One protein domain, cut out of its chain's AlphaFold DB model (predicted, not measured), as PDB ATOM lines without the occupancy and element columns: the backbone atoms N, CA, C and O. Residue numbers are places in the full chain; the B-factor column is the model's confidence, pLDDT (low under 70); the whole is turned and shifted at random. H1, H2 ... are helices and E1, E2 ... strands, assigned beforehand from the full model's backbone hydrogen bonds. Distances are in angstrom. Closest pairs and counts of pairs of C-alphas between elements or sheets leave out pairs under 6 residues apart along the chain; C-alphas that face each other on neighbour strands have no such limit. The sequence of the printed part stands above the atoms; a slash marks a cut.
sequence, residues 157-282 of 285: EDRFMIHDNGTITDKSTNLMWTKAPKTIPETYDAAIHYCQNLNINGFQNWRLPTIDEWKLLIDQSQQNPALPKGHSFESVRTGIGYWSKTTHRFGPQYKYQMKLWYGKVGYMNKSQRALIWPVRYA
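Overview. This is residues 157 to 282 of the 285 residues of an uncharacterized protein of Candidatus Magnetoglobus multicellularis str. Araruama (UniProt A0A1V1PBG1). Two small antiparallel sheets stand at opposite ends of the longest axis, E1 E2 E3 E9 at one end and the strongly twisted E5 E6 E7 at the other, with the short strand pair E4 and E8 between them. H2 packs on the twisted sheet over E6, H1 lies next to E4 and E8, and long loops make much of the rest. The 126 printed residues hold, in order, E1 E2 E3 E4 H1 H2 E5 E6 E7 E8 E9; the class is mixed, with 56 residues, under half, in named elements. The whole is compact, with a radius of gyration of the C-alphas of 13.6 A and spans of 39 by 35 by 22 A.

Along the chain. Find C-alpha 160 at (108.370, 197.553, 207.681), where E1 begins and runs to residue 162. E2 takes residues 167 to 170, E3 175 to 178 and E4 182 to 186. From C-alpha 188 at (95.480, 190.031, 231.084), H1 runs 12.4 A to residue 196; H2 holds residues 211 to 217, 9.9 A. Then come E5, 242 to 247, 13.7 A; E6, 254 to 259, 15.5 A; E7, 264 to 269, 17.0 A; and E8, 274 to 276. E9, 279 to 281, ends at C-alpha 281, (99.516, 204.290, 216.161).

Arrangement. Begin at E1 E2 E3, a meander, each strand the antiparallel neighbour of the one before: look for N 161 and O 169 at 2.8 A, then N 168 and O 177 at 2.9 A. E9 is an edge strand beside E3, with N 176 and O 280 at 2.8 A. E8 runs on into E9 at 39 degrees and is the antiparallel neighbour of E4, N 182 and O 276 being 2.9 A apart. The closest C-alphas of H1 and E8, Ala 191 and Ile 276, are 6.3 A apart; those of E5 and E8, Tyr 242 and Leu 275, 4.4 A. E5 E6 E7 is the second meander: find N 244 and O 256 at 2.9 A, and N 257 and O 266 at 2.8 A. H1 only grazes this sheet, with its residues 188 to 192. H2 is on it at a height of 9.5 A, over E6 and along the strands, at 12 degrees on the local plane; their closest C-alphas, Trp 214 and Met 258, are 7.0 A apart. In H1 and H2 every O i to N i+4 pair is within hydrogen-bond range.

Size, cuts and confidence. The two C-alphas farthest apart, Asp 164 and Phe 250, are 40.8 A apart. The printed part has no cut. Look for the long links at residues 197 to 210 and 218 to 241. The mean pLDDT of the printed part is 93.9, and no printed residue is under 70.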
ATOM      1  N   GLU A 157     109.520 193.979 202.126       82.75
ATOM      2  CA  GLU A 157     110.697 194.842 201.975       82.75
ATOM      3  C   GLU A 157     110.373 196.336 202.092       82.75
ATOM      4  O   GLU A 157     111.149 197.102 202.660       82.75
ATOM      5  N   ASP A 158     109.188 196.732 201.634       88.12
ATOM      6  CA  ASP A 158     108.697 198.103 201.661       88.12
ATOM      7  C   ASP A 158     107.683 198.334 202.772       88.12
ATOM      8  O   ASP A 158     107.220 199.456 202.945       88.12
ATOM      9  N   ARG A 159     107.301 197.309 203.530       91.81
ATOM     10  CA  ARG A 159     106.242 197.397 204.535       91.81
ATOM     11  C   ARG A 159     106.759 197.890 205.874       91.81
ATOM     12  O   ARG A 159     106.128 198.747 206.494       91.81
ATOM     13  N   PHE A 160     107.879 197.341 206.326       93.56
ATOM     14  CA  PHE A 160     108.370 197.553 207.681       93.56
ATOM     15  C   PHE A 160     109.502 198.575 207.702       93.56
ATOM     16  O   PHE A 160     110.577 198.352 207.159       93.56
ATOM     17  N   MET A 161     109.260 199.701 208.369       94.00
ATOM     18  CA  MET A 161     110.283 200.690 208.685       94.00
ATOM     19  C   MET A 161     110.839 200.395 210.077       94.00
ATOM     20  O   MET A 161     110.126 200.507 211.077       94.00
ATOM     21  N   ILE A 162     112.099 199.977 210.129       94.38
ATOM     22  CA  ILE A 162     112.806 199.643 211.365       94.38
ATOM     23  C   ILE A 162     113.400 200.924 211.942       94.38
ATOM     24  O   ILE A 162     114.017 201.695 211.213       94.38
ATOM     25  N   HIS A 163     113.234 201.128 213.246       93.44
ATOM     26  CA  HIS A 163     113.795 202.269 213.962       93.44
ATOM     27  C   HIS A 163     114.897 201.821 214.922       93.44
ATOM     28  O   HIS A 163     114.784 200.771 215.563       93.44
ATOM     29  N   ASP A 164     115.910 202.664 215.118       92.50
ATOM     30  CA  ASP A 164     117.027 202.396 216.045       92.50
ATOM     31  C   ASP A 164     116.618 202.442 217.529       92.50
ATOM     32  O   ASP A 164     117.371 202.067 218.423       92.50
ATOM     33  N   ASN A 165     115.383 202.858 217.808       91.50
ATOM     34  CA  ASN A 165     114.813 202.975 219.149       91.50
ATOM     35  C   ASN A 165     114.112 201.693 219.645       91.50
ATOM     36  O   ASN A 165     113.418 201.735 220.662       91.50
ATOM     37  N   GLY A 166     114.257 200.572 218.930       93.62
ATOM     38  CA  GLY A 166     113.648 199.291 219.302       93.62
ATOM     39  C   GLY A 166     112.177 199.147 218.896       93.62
ATOM     40  O   GLY A 166     111.460 198.315 219.462       93.62
ATOM     41  N   THR A 167     111.711 199.920 217.913       95.81
ATOM     42  CA  THR A 167     110.352 199.826 217.360       95.81
ATOM     43  C   THR A 167     110.373 199.565 215.852       95.81
ATOM     44  O   THR A 167     111.371 199.796 215.172       95.81
ATOM     45  N   ILE A 168     109.268 199.048 215.321       95.38
ATOM     46  CA  ILE A 168     109.057 198.837 213.886       95.38
ATOM     47  C   ILE A 168     107.709 199.442 213.511       95.38
ATOM     48  O   ILE A 168     106.696 199.142 214.137       95.38
ATOM     49  N   THR A 169     107.677 200.284 212.481       94.75
ATOM     50  CA  THR A 169     106.430 200.809 211.910       94.75
ATOM     51  C   THR A 169     106.020 200.002 210.687       94.75
ATOM     52  O   THR A 169     106.768 199.898 209.720       94.75
ATOM     53  N   ASP A 170     104.811 199.452 210.722       94.00
ATOM     54  CA  ASP A 170     104.144 198.870 209.566       94.00
ATOM     55  C   ASP A 170     103.475 199.988 208.757       94.00
ATOM     56  O   ASP A 170     102.396 200.473 209.105       94.00
ATOM     57  N   LYS A 171     104.120 200.396 207.662       91.56
ATOM     58  CA  LYS A 171     103.660 201.484 206.784       91.56
ATOM     59  C   LYS A 171     102.343 201.167 206.076       91.56
ATOM     60  O   LYS A 171     101.675 202.082 205.613       91.56
ATOM     61  N   SER A 172     101.947 199.893 206.004       89.19
ATOM     62  CA  SER A 172     100.657 199.529 205.408       89.19
ATOM     63  C   SER A 172      99.494 199.866 206.340       89.19
ATOM     64  O   SER A 172      98.407 200.189 205.879       89.19
ATOM     65  N   THR A 173      99.711 199.789 207.656       90.00
ATOM     66  CA  THR A 173      98.656 199.957 208.670       90.00
ATOM     67  C   THR A 173      98.812 201.218 209.519       90.00
ATOM     68  O   THR A 173      97.907 201.545 210.283       90.00
ATOM     69  N   ASN A 174      99.942 201.925 209.403       91.56
ATOM     70  CA  ASN A 174     100.354 203.008 210.305       91.56
ATOM     71  C   ASN A 174     100.390 202.585 211.783       91.56
ATOM     72  O   ASN A 174     100.188 203.397 212.692       91.56
ATOM     73  N   LEU A 175     100.667 201.305 212.038       94.75
ATOM     74  CA  LEU A 175     100.878 200.773 213.378       94.75
ATOM     75  C   LEU A 175     102.370 200.679 213.679       94.75
ATOM     76  O   LEU A 175     103.159 200.197 212.869       94.75
ATOM     77  N   MET A 176     102.747 201.098 214.879       95.81
ATOM     78  CA  MET A 176     104.089 200.949 215.419       95.81
ATOM     79  C   MET A 176     104.083 199.857 216.485       95.81
ATOM     80  O   MET A 176     103.322 199.906 217.451       95.81
ATOM     81  N   TRP A 177     104.948 198.875 216.298       97.50
ATOM     82  CA  TRP A 177     105.101 197.692 217.127       97.50
ATOM     83  C   TRP A 177     106.430 197.752 217.870       97.50
ATOM     84  O   TRP A 177     107.415 198.291 217.358       97.50
ATOM     85  N   THR A 178     106.499 197.153 219.057       97.62
ATOM     86  CA  THR A 178     107.808 196.885 219.663       97.62
ATOM     87  C   THR A 178     108.561 195.872 218.802       97.62
ATOM     88  O   THR A 178     107.973 194.893 218.330       97.62
ATOM     89  N   LYS A 179     109.864 196.094 218.589       96.44
ATOM     90  CA  LYS A 179     110.705 195.202 217.772       96.44
ATOM     91  C   LYS A 179     110.815 193.809 218.392       96.44
ATOM     92  O   LYS A 179     110.754 192.813 217.677       96.44
ATOM     93  N   ALA A 180     110.915 193.757 219.719       96.75
ATOM     94  CA  ALA A 180     110.845 192.536 220.509       96.75
ATOM     95  C   ALA A 180     109.562 192.538 221.368       96.75
ATOM     96  O   ALA A 180     109.304 193.514 222.085       96.75
ATOM     97  N   PRO A 181     108.736 191.479 221.329       96.62
ATOM     98  CA  PRO A 181     107.631 191.309 222.266       96.62
ATOM     99  C   PRO A 181     108.146 191.030 223.682       96.62
ATOM    100  O   PRO A 181     109.258 190.534 223.878       96.62
ATOM    101  N   LYS A 182     107.297 191.226 224.697       96.56
ATOM    102  CA  LYS A 182     107.601 190.739 226.048       96.56
ATOM    103  C   LYS A 182     107.407 189.222 226.091       96.56
ATOM    104  O   LYS A 182     106.303 188.701 225.931       96.56
ATOM    105  N   THR A 183     108.503 188.514 226.348       93.06
ATOM    106  CA  THR A 183     108.599 187.046 226.280       93.06
ATOM    107  C   THR A 183     108.165 186.318 227.556       93.06
ATOM    108  O   THR A 183     108.050 185.087 227.539       93.06
ATOM    109  N   ILE A 184     107.918 187.060 228.642       96.50
ATOM    110  CA  ILE A 184     107.385 186.561 229.917       96.50
ATOM    111  C   ILE A 184     105.852 186.657 229.861       96.50
ATOM    112  O   ILE A 184     105.336 187.778 229.826       96.50
ATOM    113  N   PRO A 185     105.118 185.525 229.840       97.12
ATOM    114  CA  PRO A 185     103.660 185.538 229.817       97.12
ATOM    115  C   PRO A 185     103.093 186.088 231.124       97.12
ATOM    116  O   PRO A 185     103.571 185.709 232.191       97.12
ATOM    117  N   GLU A 186     102.032 186.886 231.054       98.25
ATOM    118  CA  GLU A 186     101.363 187.509 232.206       98.25
ATOM    119  C   GLU A 186      99.842 187.363 232.111       98.25
ATOM    120  O   GLU A 186      99.302 187.038 231.047       98.25
ATOM    121  N   THR A 187      99.143 187.625 233.219       98.31
ATOM    122  CA  THR A 187      97.678 187.750 233.210       98.31
ATOM    123  C   THR A 187      97.239 188.949 232.378       98.31
ATOM    124  O   THR A 187      98.017 189.870 232.122       98.31
ATOM    125  N   TYR A 188      95.980 188.957 231.942       98.00
ATOM    126  CA  TYR A 188      95.480 190.031 231.084       98.00
ATOM    127  C   TYR A 188      95.561 191.412 231.750       98.00
ATOM    128  O   TYR A 188      95.975 192.381 231.118       98.00
ATOM    129  N   ASP A 189      95.195 191.500 233.030       97.62
ATOM    130  CA  ASP A 189      95.188 192.771 233.758       97.62
ATOM    131  C   ASP A 189      96.631 193.295 233.941       97.62
ATOM    132  O   ASP A 189      96.899 194.476 233.708       97.62
ATOM    133  N   ALA A 190      97.596 192.405 234.213       98.31
ATOM    134  CA  ALA A 190      99.020 192.749 234.248       98.31
ATOM    135  C   ALA A 190      99.569 193.146 232.865       98.31
ATOM    136  O   ALA A 190     100.403 194.044 232.764       98.31
ATOM    137  N   ALA A 191      99.082 192.527 231.787       98.31
ATOM    138  CA  ALA A 191      99.450 192.876 230.418       98.31
ATOM    139  C   ALA A 191      98.981 194.280 230.014       98.31
ATOM    140  O   ALA A 191      99.739 195.025 229.391       98.31
ATOM    141  N   ILE A 192      97.752 194.652 230.387       97.94
ATOM    142  CA  ILE A 192      97.232 196.009 230.186       97.94
ATOM    143  C   ILE A 192      98.085 197.014 230.958       97.94
ATOM    144  O   ILE A 192      98.556 197.982 230.363       97.94
ATOM    145  N   HIS A 193      98.346 196.742 232.239       97.88
ATOM    146  CA  HIS A 193      99.169 197.607 233.082       97.88
ATOM    147  C   HIS A 193     100.596 197.760 232.537       97.88
ATOM    148  O   HIS A 193     101.137 198.863 232.510       97.88
ATOM    149  N   TYR A 194     101.200 196.673 232.050       98.12
ATOM    150  CA  TYR A 194     102.509 196.715 231.400       98.12
ATOM    151  C   TYR A 194     102.505 197.649 230.185       98.12
ATOM    152  O   TYR A 194     103.387 198.491 230.078       98.12
ATOM    153  N   CYS A 195     101.510 197.536 229.299       97.94
ATOM    154  CA  CYS A 195     101.436 198.394 228.116       97.94
ATOM    155  C   CYS A 195     101.226 199.872 228.493       97.94
ATOM    156  O   CYS A 195     101.887 200.737 227.939       97.94
ATOM    157  N   GLN A 196     100.354 200.162 229.462       96.12
ATOM    158  CA  GLN A 196     100.057 201.539 229.883       96.12
ATOM    159  C   GLN A 196     101.266 202.267 230.482       96.12
ATOM    160  O   GLN A 196     101.388 203.475 230.308       96.12
ATOM    161  N   ASN A 197     102.158 201.539 231.159       96.69
ATOM    162  CA  ASN A 197     103.369 202.098 231.766       96.69
ATOM    163  C   ASN A 197     104.612 201.968 230.875       96.69
ATOM    164  O   ASN A 197     105.709 202.352 231.283       96.69
ATOM    165  N   LEU A 198     104.474 201.391 229.681       96.06
ATOM    166  CA  LEU A 198     105.589 201.238 228.766       96.06
ATOM    167  C   LEU A 198     105.954 202.604 228.177       96.06
ATOM    168  O   LEU A 198     105.109 203.295 227.613       96.06
ATOM    169  N   ASN A 199     107.228 202.966 228.288       94.75
ATOM    170  CA  ASN A 199     107.813 204.116 227.615       94.75
ATOM    171  C   ASN A 199     109.069 203.644 226.879       94.75
ATOM    172  O   ASN A 199     109.986 203.107 227.499       94.75
ATOM    173  N   ILE A 200     109.083 203.805 225.558       92.38
ATOM    174  CA  ILE A 200     110.224 203.449 224.710       92.38
ATOM    175  C   ILE A 200     110.698 204.727 224.037       92.38
ATOM    176  O   ILE A 200     110.051 205.208 223.112       92.38
ATOM    177  N   ASN A 201     111.824 205.270 224.506       88.44
ATOM    178  CA  ASN A 201     112.456 206.459 223.926       88.44
ATOM    179  C   ASN A 201     111.488 207.649 223.747       88.44
ATOM    180  O   ASN A 201     111.508 208.327 222.726       88.44
ATOM    181  N   GLY A 202     110.615 207.885 224.735       88.25
ATOM    182  CA  GLY A 202     109.624 208.967 224.725       88.25
ATOM    183  C   GLY A 202     108.247 208.549 224.209       88.25
ATOM    184  O   GLY A 202     107.257 209.213 224.507       88.25
ATOM    185  N   PHE A 203     108.143 207.413 223.518       89.38
ATOM    186  CA  PHE A 203     106.867 206.902 223.037       89.38
ATOM    187  C   PHE A 203     106.062 206.246 224.152       89.38
ATOM    188  O   PHE A 203     106.483 205.240 224.731       89.38
ATOM    189  N   GLN A 204     104.873 206.792 224.390       91.50
ATOM    190  CA  GLN A 204     103.891 206.314 225.362       91.50
ATOM    191  C   GLN A 204     102.648 205.754 224.647       91.50
ATOM    192  O   GLN A 204     102.654 205.530 223.436       91.50
ATOM    193  N   ASN A 205     101.561 205.528 225.394       90.44
ATOM    194  CA  ASN A 205     100.261 205.083 224.870       90.44
ATOM    195  C   ASN A 205     100.289 203.712 224.173       90.44
ATOM    196  O   ASN A 205      99.468 203.422 223.296       90.44
ATOM    197  N   TRP A 206     101.211 202.843 224.586       96.38
ATOM    198  CA  TRP A 206     101.238 201.462 224.131       96.38
ATOM    199  C   TRP A 206     100.020 200.697 224.642       96.38
ATOM    200  O   TRP A 206      99.528 200.891 225.757       96.38
ATOM    201  N   ARG A 207      99.527 199.775 223.820       98.00
ATOM    202  CA  ARG A 207      98.385 198.923 224.154       98.00
ATOM    203  C   ARG A 207      98.554 197.524 223.591       98.00
ATOM    204  O   ARG A 207      99.386 197.275 222.725       98.00
ATOM    205  N   LEU A 208      97.690 196.620 224.040       98.19
ATOM    206  CA  LEU A 208      97.497 195.347 223.357       98.19
ATOM    207  C   LEU A 208      96.866 195.566 221.963       98.19
ATOM    208  O   LEU A 208      95.997 196.441 221.824       98.19
ATOM    209  N   PRO A 209      97.220 194.751 220.953       97.62
ATOM    210  CA  PRO A 209      96.600 194.804 219.634       97.62
ATOM    211  C   PRO A 209      95.191 194.212 219.661       97.62
ATOM    212  O   PRO A 209      94.873 193.318 220.451       97.62
ATOM    213  N   THR A 210      94.321 194.679 218.782       96.88
ATOM    214  CA  THR A 210      93.036 194.032 218.488       96.88
ATOM    215  C   THR A 210      93.246 192.819 217.577       96.88
ATOM    216  O   THR A 210      94.290 192.675 216.942       96.88
ATOM    217  N   ILE A 211      92.270 191.911 217.511       95.69
ATOM    218  CA  ILE A 211      92.346 190.759 216.600       95.69
ATOM    219  C   ILE A 211      92.374 191.184 215.132       95.69
ATOM    220  O   ILE A 211      93.022 190.512 214.335       95.69
ATOM    221  N   ASP A 212      91.726 192.286 214.770       93.00
ATOM    222  CA  ASP A 212      91.751 192.756 213.387       93.00
ATOM    223  C   ASP A 212      93.122 193.337 213.021       93.00
ATOM    224  O   ASP A 212      93.652 193.001 211.969       93.00
ATOM    225  N   GLU A 213      93.785 194.057 213.929       95.12
ATOM    226  CA  GLU A 213      95.181 194.487 213.730       95.12
ATOM    227  C   GLU A 213      96.153 193.310 213.669       95.12
ATOM    228  O   GLU A 213      97.054 193.296 212.833       95.12
ATOM    229  N   TRP A 214      95.948 192.286 214.506       96.81
ATOM    230  CA  TRP A 214      96.706 191.045 214.393       96.81
ATOM    231  C   TRP A 214      96.551 190.436 213.002       96.81
ATOM    232  O   TRP A 214      97.553 190.129 212.372       96.81
ATOM    233  N   LYS A 215      95.321 190.286 212.496       93.69
ATOM    234  CA  LYS A 215      95.075 189.715 211.161       93.69
ATOM    235  C   LYS A 215      95.759 190.501 210.044       93.69
ATOM    236  O   LYS A 215      96.162 189.880 209.072       93.69
ATOM    237  N   LEU A 216      95.905 191.820 210.179       92.81
ATOM    238  CA  LEU A 216      96.653 192.627 209.211       92.81
ATOM    239  C   LEU A 216      98.156 192.319 209.249       92.81
ATOM    240  O   LEU A 216      98.819 192.406 208.218       92.81
ATOM    241  N   LEU A 217      98.705 191.953 210.411       94.50
ATOM    242  CA  LEU A 217     100.112 191.575 210.573       94.50
ATOM    243  C   LEU A 217     100.411 190.128 210.149       94.50
ATOM    244  O   LEU A 217     101.515 189.861 209.693       94.50
ATOM    245  N   ILE A 218      99.463 189.203 210.305       94.75
ATOM    246  CA  ILE A 218      99.667 187.772 210.031       94.75
ATOM    247  C   ILE A 218      99.813 187.490 208.533       94.75
ATOM    248  O   ILE A 218      99.003 187.932 207.723       94.75
ATOM    249  N   ASP A 219     100.789 186.649 208.197       92.00
ATOM    250  CA  ASP A 219     100.903 186.009 206.886       92.00
ATOM    251  C   ASP A 219     100.568 184.520 207.023       92.00
ATOM    252  O   ASP A 219     101.325 183.749 207.613       92.00
ATOM    253  N   GLN A 220      99.406 184.116 206.500       89.19
ATOM    254  CA  GLN A 220      98.920 182.734 206.582       89.19
ATOM    255  C   GLN A 220      99.674 181.763 205.664       89.19
ATOM    256  O   GLN A 220      99.506 180.554 205.810       89.19
ATOM    257  N   SER A 221     100.496 182.266 204.734       90.06
ATOM    258  CA  SER A 221     101.402 181.425 203.943       90.06
ATOM    259  C   SER A 221     102.641 180.995 204.734       90.06
ATOM    260  O   SER A 221     103.322 180.048 204.343       90.06
ATOM    261  N   GLN A 222     102.930 181.676 205.848       92.75
ATOM    262  CA  GLN A 222     104.063 181.401 206.722       92.75
ATOM    263  C   GLN A 222     103.622 180.604 207.951       92.75
ATOM    264  O   GLN A 222     102.480 180.670 208.413       92.75
ATOM    265  N   GLN A 223     104.561 179.857 208.520       94.06
ATOM    266  CA  GLN A 223     104.341 179.064 209.719       94.06
ATOM    267  C   GLN A 223     105.563 179.184 210.626       94.06
ATOM    268  O   GLN A 223     106.691 179.029 210.175       94.06
ATOM    269  N   ASN A 224     105.327 179.396 211.922       94.00
ATOM    270  CA  ASN A 224     106.361 179.436 212.958       94.00
ATOM    271  C   ASN A 224     107.554 180.400 212.683       94.00
ATOM    272  O   ASN A 224     108.686 179.938 212.540       94.00
ATOM    273  N   PRO A 225     107.342 181.731 212.700       95.56
ATOM    274  CA  PRO A 225     106.075 182.417 212.943       95.56
ATOM    275  C   PRO A 225     105.269 182.651 211.654       95.56
ATOM    276  O   PRO A 225     105.822 182.824 210.576       95.56
ATOM    277  N   ALA A 226     103.945 182.718 211.780       96.56
ATOM    278  CA  ALA A 226     103.023 183.148 210.728       96.56
ATOM    279  C   ALA A 226     103.062 184.679 210.547       96.56
ATOM    280  O   ALA A 226     102.077 185.384 210.776       96.56
ATOM    281  N   LEU A 227     104.246 185.201 210.233       95.38
ATOM    282  CA  LEU A 227     104.542 186.612 210.007       95.38
ATOM    283  C   LEU A 227     105.190 186.774 208.624       95.38
ATOM    284  O   LEU A 227     105.863 185.845 208.182       95.38
ATOM    285  N   PRO A 228     105.057 187.936 207.961       93.12
ATOM    286  CA  PRO A 228     105.609 188.147 206.628       93.12
ATOM    287  C   PRO A 228     107.119 187.917 206.596       93.12
ATOM    288  O   PRO A 228     107.852 188.377 207.474       93.12
ATOM    289  N   LYS A 229     107.613 187.242 205.559       89.00
ATOM    290  CA  LYS A 229     109.054 187.026 205.380       89.00
ATOM    291  C   LYS A 229     109.794 188.375 205.365       89.00
ATOM    292  O   LYS A 229     109.393 189.278 204.648       89.00
ATOM    293  N   GLY A 230     110.870 188.514 206.146       85.25
ATOM    294  CA  GLY A 230     111.641 189.769 206.238       85.25
ATOM    295  C   GLY A 230     111.156 190.774 207.297       85.25
ATOM    296  O   GLY A 230     111.696 191.870 207.389       85.25
ATOM    297  N   HIS A 231     110.194 190.402 208.150       88.19
ATOM    298  CA  HIS A 231     109.577 191.282 209.157       88.19
ATOM    299  C   HIS A 231     110.513 191.925 210.205       88.19
ATOM    300  O   HIS A 231     110.094 192.834 210.912       88.19
ATOM    301  N   SER A 232     111.743 191.441 210.389       92.31
ATOM    302  CA  SER A 232     112.754 191.985 211.325       92.31
ATOM    303  C   SER A 232     112.388 192.049 212.824       92.31
ATOM    304  O   SER A 232     113.211 192.472 213.633       92.31
ATOM    305  N   PHE A 233     111.194 191.600 213.227       95.69
ATOM    306  CA  PHE A 233     110.878 191.325 214.633       95.69
ATOM    307  C   PHE A 233     111.807 190.284 215.266       95.69
ATOM    308  O   PHE A 233     112.142 189.268 214.656       95.69
ATOM    309  N   GLU A 234     112.145 190.513 216.531       95.25
ATOM    310  CA  GLU A 234     113.104 189.719 217.295       95.25
ATOM    311  C   GLU A 234     112.419 188.976 218.443       95.25
ATOM    312  O   GLU A 234     111.385 189.399 218.958       95.25
ATOM    313  N   SER A 235     113.010 187.860 218.886       94.62
ATOM    314  CA  SER A 235     112.551 187.099 220.063       94.62
ATOM    315  C   SER A 235     111.069 186.677 220.028       94.62
ATOM    316  O   SER A 235     110.429 186.500 221.068       94.62
ATOM    317  N   VAL A 236     110.513 186.487 218.828       96.38
ATOM    318  CA  VAL A 236     109.117 186.079 218.639       96.38
ATOM    319  C   VAL A 236     108.936 184.629 219.086       96.38
ATOM    320  O   VAL A 236     109.425 183.695 218.454       96.38
ATOM    321  N   ARG A 237     108.191 184.420 220.174       96.62
ATOM    322  CA  ARG A 237     107.813 183.081 220.649       96.62
ATOM    323  C   ARG A 237     106.496 182.647 220.011       96.62
ATOM    324  O   ARG A 237     105.558 183.433 219.945       96.62
ATOM    325  N   THR A 238     106.394 181.393 219.590       96.31
ATOM    326  CA  THR A 238     105.222 180.872 218.855       96.31
ATOM    327  C   THR A 238     104.463 179.772 219.599       96.31
ATOM    328  O   THR A 238     103.304 179.510 219.278       96.31
ATOM    329  N   GLY A 239     105.079 179.161 220.620       94.25
ATOM    330  CA  GLY A 239     104.468 178.101 221.434       94.25
ATOM    331  C   GLY A 239     103.380 178.579 222.406       94.25
ATOM    332  O   GLY A 239     102.637 177.765 222.944       94.25
ATOM    333  N   ILE A 240     103.266 179.893 222.627       94.88
ATOM    334  CA  ILE A 240     102.254 180.528 223.486       94.88
ATOM    335  C   ILE A 240     101.594 181.656 222.680       94.88
ATOM    336  O   ILE A 240     102.240 182.277 221.837       94.88
ATOM    337  N   GLY A 241     100.299 181.895 222.900       96.69
ATOM    338  CA  GLY A 241      99.575 182.984 222.243       96.69
ATOM    339  C   GLY A 241      99.894 184.360 222.831       96.69
ATOM    340  O   GLY A 241     100.369 184.471 223.961       96.69
ATOM    341  N   TYR A 242      99.595 185.406 222.065       98.44
ATOM    342  CA  TYR A 242      99.707 186.803 222.483       98.44
ATOM    343  C   TYR A 242      98.338 187.376 222.801       98.44
ATOM    344  O   TYR A 242      97.398 187.166 222.033       98.44
ATOM    345  N   TRP A 243      98.221 188.121 223.897       98.31
ATOM    346  CA  TRP A 243      96.967 188.761 224.274       98.31
ATOM    347  C   TRP A 243      96.451 189.729 223.207       98.31
ATOM    348  O   TRP A 243      97.216 190.443 222.558       98.31
ATOM    349  N   SER A 244      95.125 189.799 223.084       97.62
ATOM    350  CA  SER A 244      94.442 190.836 222.322       97.62
ATOM    351  C   SER A 244      93.544 191.699 223.204       97.62
ATOM    352  O   SER A 244      92.871 191.207 224.110       97.62
ATOM    353  N   LYS A 245      93.465 192.999 222.897       95.75
ATOM    354  CA  LYS A 245      92.505 193.920 223.518       95.75
ATOM    355  C   LYS A 245      91.046 193.529 223.223       95.75
ATOM    356  O   LYS A 245      90.167 193.856 224.018       95.75
ATOM    357  N   THR A 246      90.784 192.813 222.126       92.06
ATOM    358  CA  THR A 246      89.432 192.404 221.719       92.06
ATOM    359  C   THR A 246      88.790 191.483 222.764       92.06
ATOM    360  O   THR A 246      89.327 190.428 223.114       92.06
ATOM    361  N   THR A 247      87.613 191.872 223.259       85.06
ATOM    362  CA  THR A 247      86.824 191.067 224.204       85.06
ATOM    363  C   THR A 247      86.189 189.872 223.496       85.06
ATOM    364  O   THR A 247      85.701 189.994 222.374       85.06
ATOM    365  N   HIS A 248      86.201 188.707 224.148       86.50
ATOM    366  CA  HIS A 248      85.601 187.498 223.596       86.50
ATOM    367  C   HIS A 248      84.068 187.524 223.680       86.50
ATOM    368  O   HIS A 248      83.498 188.030 224.645       86.50
ATOM    369  N   ARG A 249      83.388 186.868 222.730       83.62
ATOM    370  CA  ARG A 249      81.914 186.743 222.714       83.62
ATOM    371  C   ARG A 249      81.307 186.018 223.927       83.62
ATOM    372  O   ARG A 249      80.120 186.146 224.181       83.62
ATOM    373  N   PHE A 250      82.111 185.250 224.665       72.75
ATOM    374  CA  PHE A 250      81.677 184.500 225.860       72.75
ATOM    375  C   PHE A 250      81.689 185.341 227.148       72.75
ATOM    376  O   PHE A 250      81.495 184.798 228.231       72.75
ATOM    377  N   GLY A 251      81.933 186.648 227.040       77.25
ATOM    378  CA  GLY A 251      81.897 187.575 228.164       77.25
ATOM    379  C   GLY A 251      83.278 188.070 228.605       77.25
ATOM    380  O   GLY A 251      84.310 187.619 228.100       77.25
ATOM    381  N   PRO A 252      83.310 189.013 229.559       82.50
ATOM    382  CA  PRO A 252      84.507 189.776 229.917       82.50
ATOM    383  C   PRO A 252      85.612 188.937 230.576       82.50
ATOM    384  O   PRO A 252      86.773 189.350 230.546       82.50
ATOM    385  N   GLN A 253      85.283 187.763 231.134       85.31
ATOM    386  CA  GLN A 253      86.274 186.831 231.686       85.31
ATOM    387  C   GLN A 253      87.163 186.165 230.623       85.31
ATOM    388  O   GLN A 253      88.217 185.639 230.970       85.31
ATOM    389  N   TYR A 254      86.769 186.182 229.346       89.31
ATOM    390  CA  TYR A 254      87.533 185.579 228.254       89.31
ATOM    391  C   TYR A 254      88.084 186.650 227.314       89.31
ATOM    392  O   TYR A 254      87.405 187.614 226.947       89.31
ATOM    393  N   LYS A 255      89.331 186.460 226.888       95.12
ATOM    394  CA  LYS A 255      90.044 187.366 225.987       95.12
ATOM    395  C   LYS A 255      90.583 186.593 224.799       95.12
ATOM    396  O   LYS A 255      90.990 185.437 224.934       95.12
ATOM    397  N   TYR A 256      90.543 187.216 223.625       97.19
ATOM    398  CA  TYR A 256      91.169 186.634 222.450       97.19
ATOM    399  C   TYR A 256      92.695 186.654 222.587       97.19
ATOM    400  O   TYR A 256      93.274 187.512 223.255       97.19
ATOM    401  N   GLN A 257      93.333 185.709 221.909       96.75
ATOM    402  CA  GLN A 257      94.774 185.653 221.727       96.75
ATOM    403  C   GLN A 257      95.109 185.327 220.271       96.75
ATOM    404  O   GLN A 257      94.358 184.611 219.605       96.75
ATOM    405  N   MET A 258      96.253 185.805 219.789       97.81
ATOM    406  CA  MET A 258      96.802 185.413 218.492       97.81
ATOM    407  C   MET A 258      97.894 184.357 218.687       97.81
ATOM    408  O   MET A 258      98.863 184.583 219.411       97.81
ATOM    409  N   LYS A 259      97.738 183.182 218.066       97.00
ATOM    410  CA  LYS A 259      98.733 182.102 218.089       97.00
ATOM    411  C   LYS A 259      99.574 182.157 216.820       97.00
ATOM    412  O   LYS A 259      99.090 181.819 215.742       97.00
ATOM    413  N   LEU A 260     100.845 182.526 216.967       96.94
ATOM    414  CA  LEU A 260     101.741 182.770 215.833       96.94
ATOM    415  C   LEU A 260     102.339 181.517 215.203       96.94
ATOM    416  O   LEU A 260     102.974 181.635 214.166       96.94
ATOM    417  N   TRP A 261     102.132 180.318 215.756       94.88
ATOM    418  CA  TRP A 261     102.579 179.108 215.063       94.88
ATOM    419  C   TRP A 261     101.891 178.956 213.699       94.88
ATOM    420  O   TRP A 261     102.568 178.724 212.709       94.88
ATOM    421  N   TYR A 262     100.568 179.157 213.647       91.12
ATOM    422  CA  TYR A 262      99.745 179.041 212.429       91.12
ATOM    423  C   TYR A 262      98.970 180.327 212.087       91.12
ATOM    424  O   TYR A 262      98.065 180.288 211.260       91.12
ATOM    425  N   GLY A 263      99.208 181.432 212.801       93.75
ATOM    426  CA  GLY A 263      98.458 182.677 212.599       93.75
ATOM    427  C   GLY A 263      96.966 182.539 212.918       93.75
ATOM    428  O   GLY A 263      96.115 183.054 212.195       93.75
ATOM    429  N   LYS A 264      96.626 181.789 213.976       95.19
ATOM    430  CA  LYS A 264      95.234 181.474 214.332       95.19
ATOM    431  C   LYS A 264      94.772 182.219 215.572       95.19
ATOM    432  O   LYS A 264      95.462 182.271 216.591       95.19
ATOM    433  N   VAL A 265      93.539 182.710 215.507       96.56
ATOM    434  CA  VAL A 265      92.852 183.295 216.656       96.56
ATOM    435  C   VAL A 265      92.437 182.179 217.614       96.56
ATOM    436  O   VAL A 265      91.792 181.209 217.224       96.56
ATOM    437  N   GLY A 266      92.804 182.326 218.880       94.19
ATOM    438  CA  GLY A 266      92.290 181.533 219.988       94.19
ATOM    439  C   GLY A 266      91.696 182.438 221.058       94.19
ATOM    440  O   GLY A 266      91.660 183.657 220.915       94.19
ATOM    441  N   TYR A 267      91.268 181.855 222.167       94.81
ATOM    442  CA  TYR A 267      90.828 182.605 223.339       94.81
ATOM    443  C   TYR A 267      91.291 181.907 224.610       94.81
ATOM    444  O   TYR A 267      91.746 180.761 224.567       94.81
ATOM    445  N   MET A 268      91.239 182.635 225.718       94.06
ATOM    446  CA  MET A 268      91.728 182.182 227.011       94.06
ATOM    447  C   MET A 268      91.035 182.958 228.140       94.06
ATOM    448  O   MET A 268      90.565 184.077 227.920       94.06
ATOM    449  N   ASN A 269      90.935 182.378 229.340       95.31
ATOM    450  CA  ASN A 269      90.453 183.115 230.512       95.31
ATOM    451  C   ASN A 269      91.477 184.194 230.904       95.31
ATOM    452  O   ASN A 269      92.678 183.933 230.890       95.31
ATOM    453  N   LYS A 270      91.017 185.391 231.277       95.19
ATOM    454  CA  LYS A 270      91.871 186.532 231.626       95.19
ATOM    455  C   LYS A 270      92.804 186.286 232.829       95.19
ATOM    456  O   LYS A 270      93.781 187.018 232.983       95.19
ATOM    457  N   SER A 271      92.504 185.281 233.661       95.44
ATOM    458  CA  SER A 271      93.346 184.837 234.785       95.44
ATOM    459  C   SER A 271      94.520 183.943 234.373       95.44
ATOM    460  O   SER A 271      95.468 183.788 235.141       95.44
ATOM    461  N   GLN A 272      94.480 183.351 233.178       97.25
ATOM    462  CA  GLN A 272      95.595 182.579 232.634       97.25
ATOM    463  C   GLN A 272      96.679 183.521 232.091       97.25
ATOM    464  O   GLN A 272      96.519 184.739 232.125       97.25
ATOM    465  N   ARG A 273      97.811 182.973 231.631       97.75
ATOM    466  CA  ARG A 273      98.980 183.765 231.219       97.75
ATOM    467  C   ARG A 273      99.237 183.636 229.721       97.75
ATOM    468  O   ARG A 273      99.339 182.523 229.212       97.75
ATOM    469  N   ALA A 274      99.401 184.765 229.039       97.88
ATOM    470  CA  ALA A 274      99.767 184.826 227.623       97.88
ATOM    471  C   ALA A 274     100.819 185.920 227.380       97.88
ATOM    472  O   ALA A 274     101.091 186.747 228.254       97.88
ATOM    473  N   LEU A 275     101.456 185.883 226.212       98.44
ATOM    474  CA  LEU A 275     102.511 186.822 225.833       98.44
ATOM    475  C   LEU A 275     101.944 188.201 225.493       98.44
ATOM    476  O   LEU A 275     100.753 188.360 225.217       98.44
ATOM    477  N   ILE A 276     102.815 189.207 225.499       98.56
ATOM    478  CA  ILE A 276     102.426 190.601 225.300       98.56
ATOM    479  C   ILE A 276     103.236 191.174 224.148       98.56
ATOM    480  O   ILE A 276     104.465 191.154 224.179       98.56
ATOM    481  N   TRP A 277     102.544 191.707 223.145       98.31
ATOM    482  CA  TRP A 277     103.171 192.424 222.043       98.31
ATOM    483  C   TRP A 277     102.549 193.812 221.928       98.31
ATOM    484  O   TRP A 277     101.458 193.942 221.378       98.31
ATOM    485  N   PRO A 278     103.180 194.837 222.515       98.25
ATOM    486  CA  PRO A 278     102.619 196.175 222.504       98.25
ATOM    487  C   PRO A 278     102.605 196.786 221.099       98.25
ATOM    488  O   PRO A 278     103.547 196.631 220.319       98.25
ATOM    489  N   VAL A 279     101.529 197.516 220.814       97.75
ATOM    490  CA  VAL A 279     101.326 198.286 219.586       97.75
ATOM    491  C   VAL A 279     100.788 199.677 219.923       97.75
ATOM    492  O   VAL A 279     100.081 199.852 220.923       97.75
ATOM    493  N   ARG A 280     101.089 200.664 219.081       94.88
ATOM    494  CA  ARG A 280     100.486 202.005 219.074       94.88
ATOM    495  C   ARG A 280     100.259 202.482 217.634       94.88
ATOM    496  O   ARG A 280     100.721 201.845 216.691       94.88
ATOM    497  N   TYR A 281      99.561 203.600 217.455       92.12
ATOM    498  CA  TYR A 281      99.516 204.290 216.161       92.12
ATOM    499  C   TYR A 281     100.793 205.112 215.960       92.12
ATOM    500  O   TYR A 281     101.271 205.741 216.909       92.12
ATOM    501  N   ALA A 282     101.335 205.106 214.744       83.69
ATOM    502  CA  ALA A 282     102.425 205.993 214.351       83.69
ATOM    503  C   ALA A 282     101.898 207.433 214.156       83.69
ATOM    504  O   ALA A 282     100.799 207.611 213.633       83.69
TER     505      ALA A 282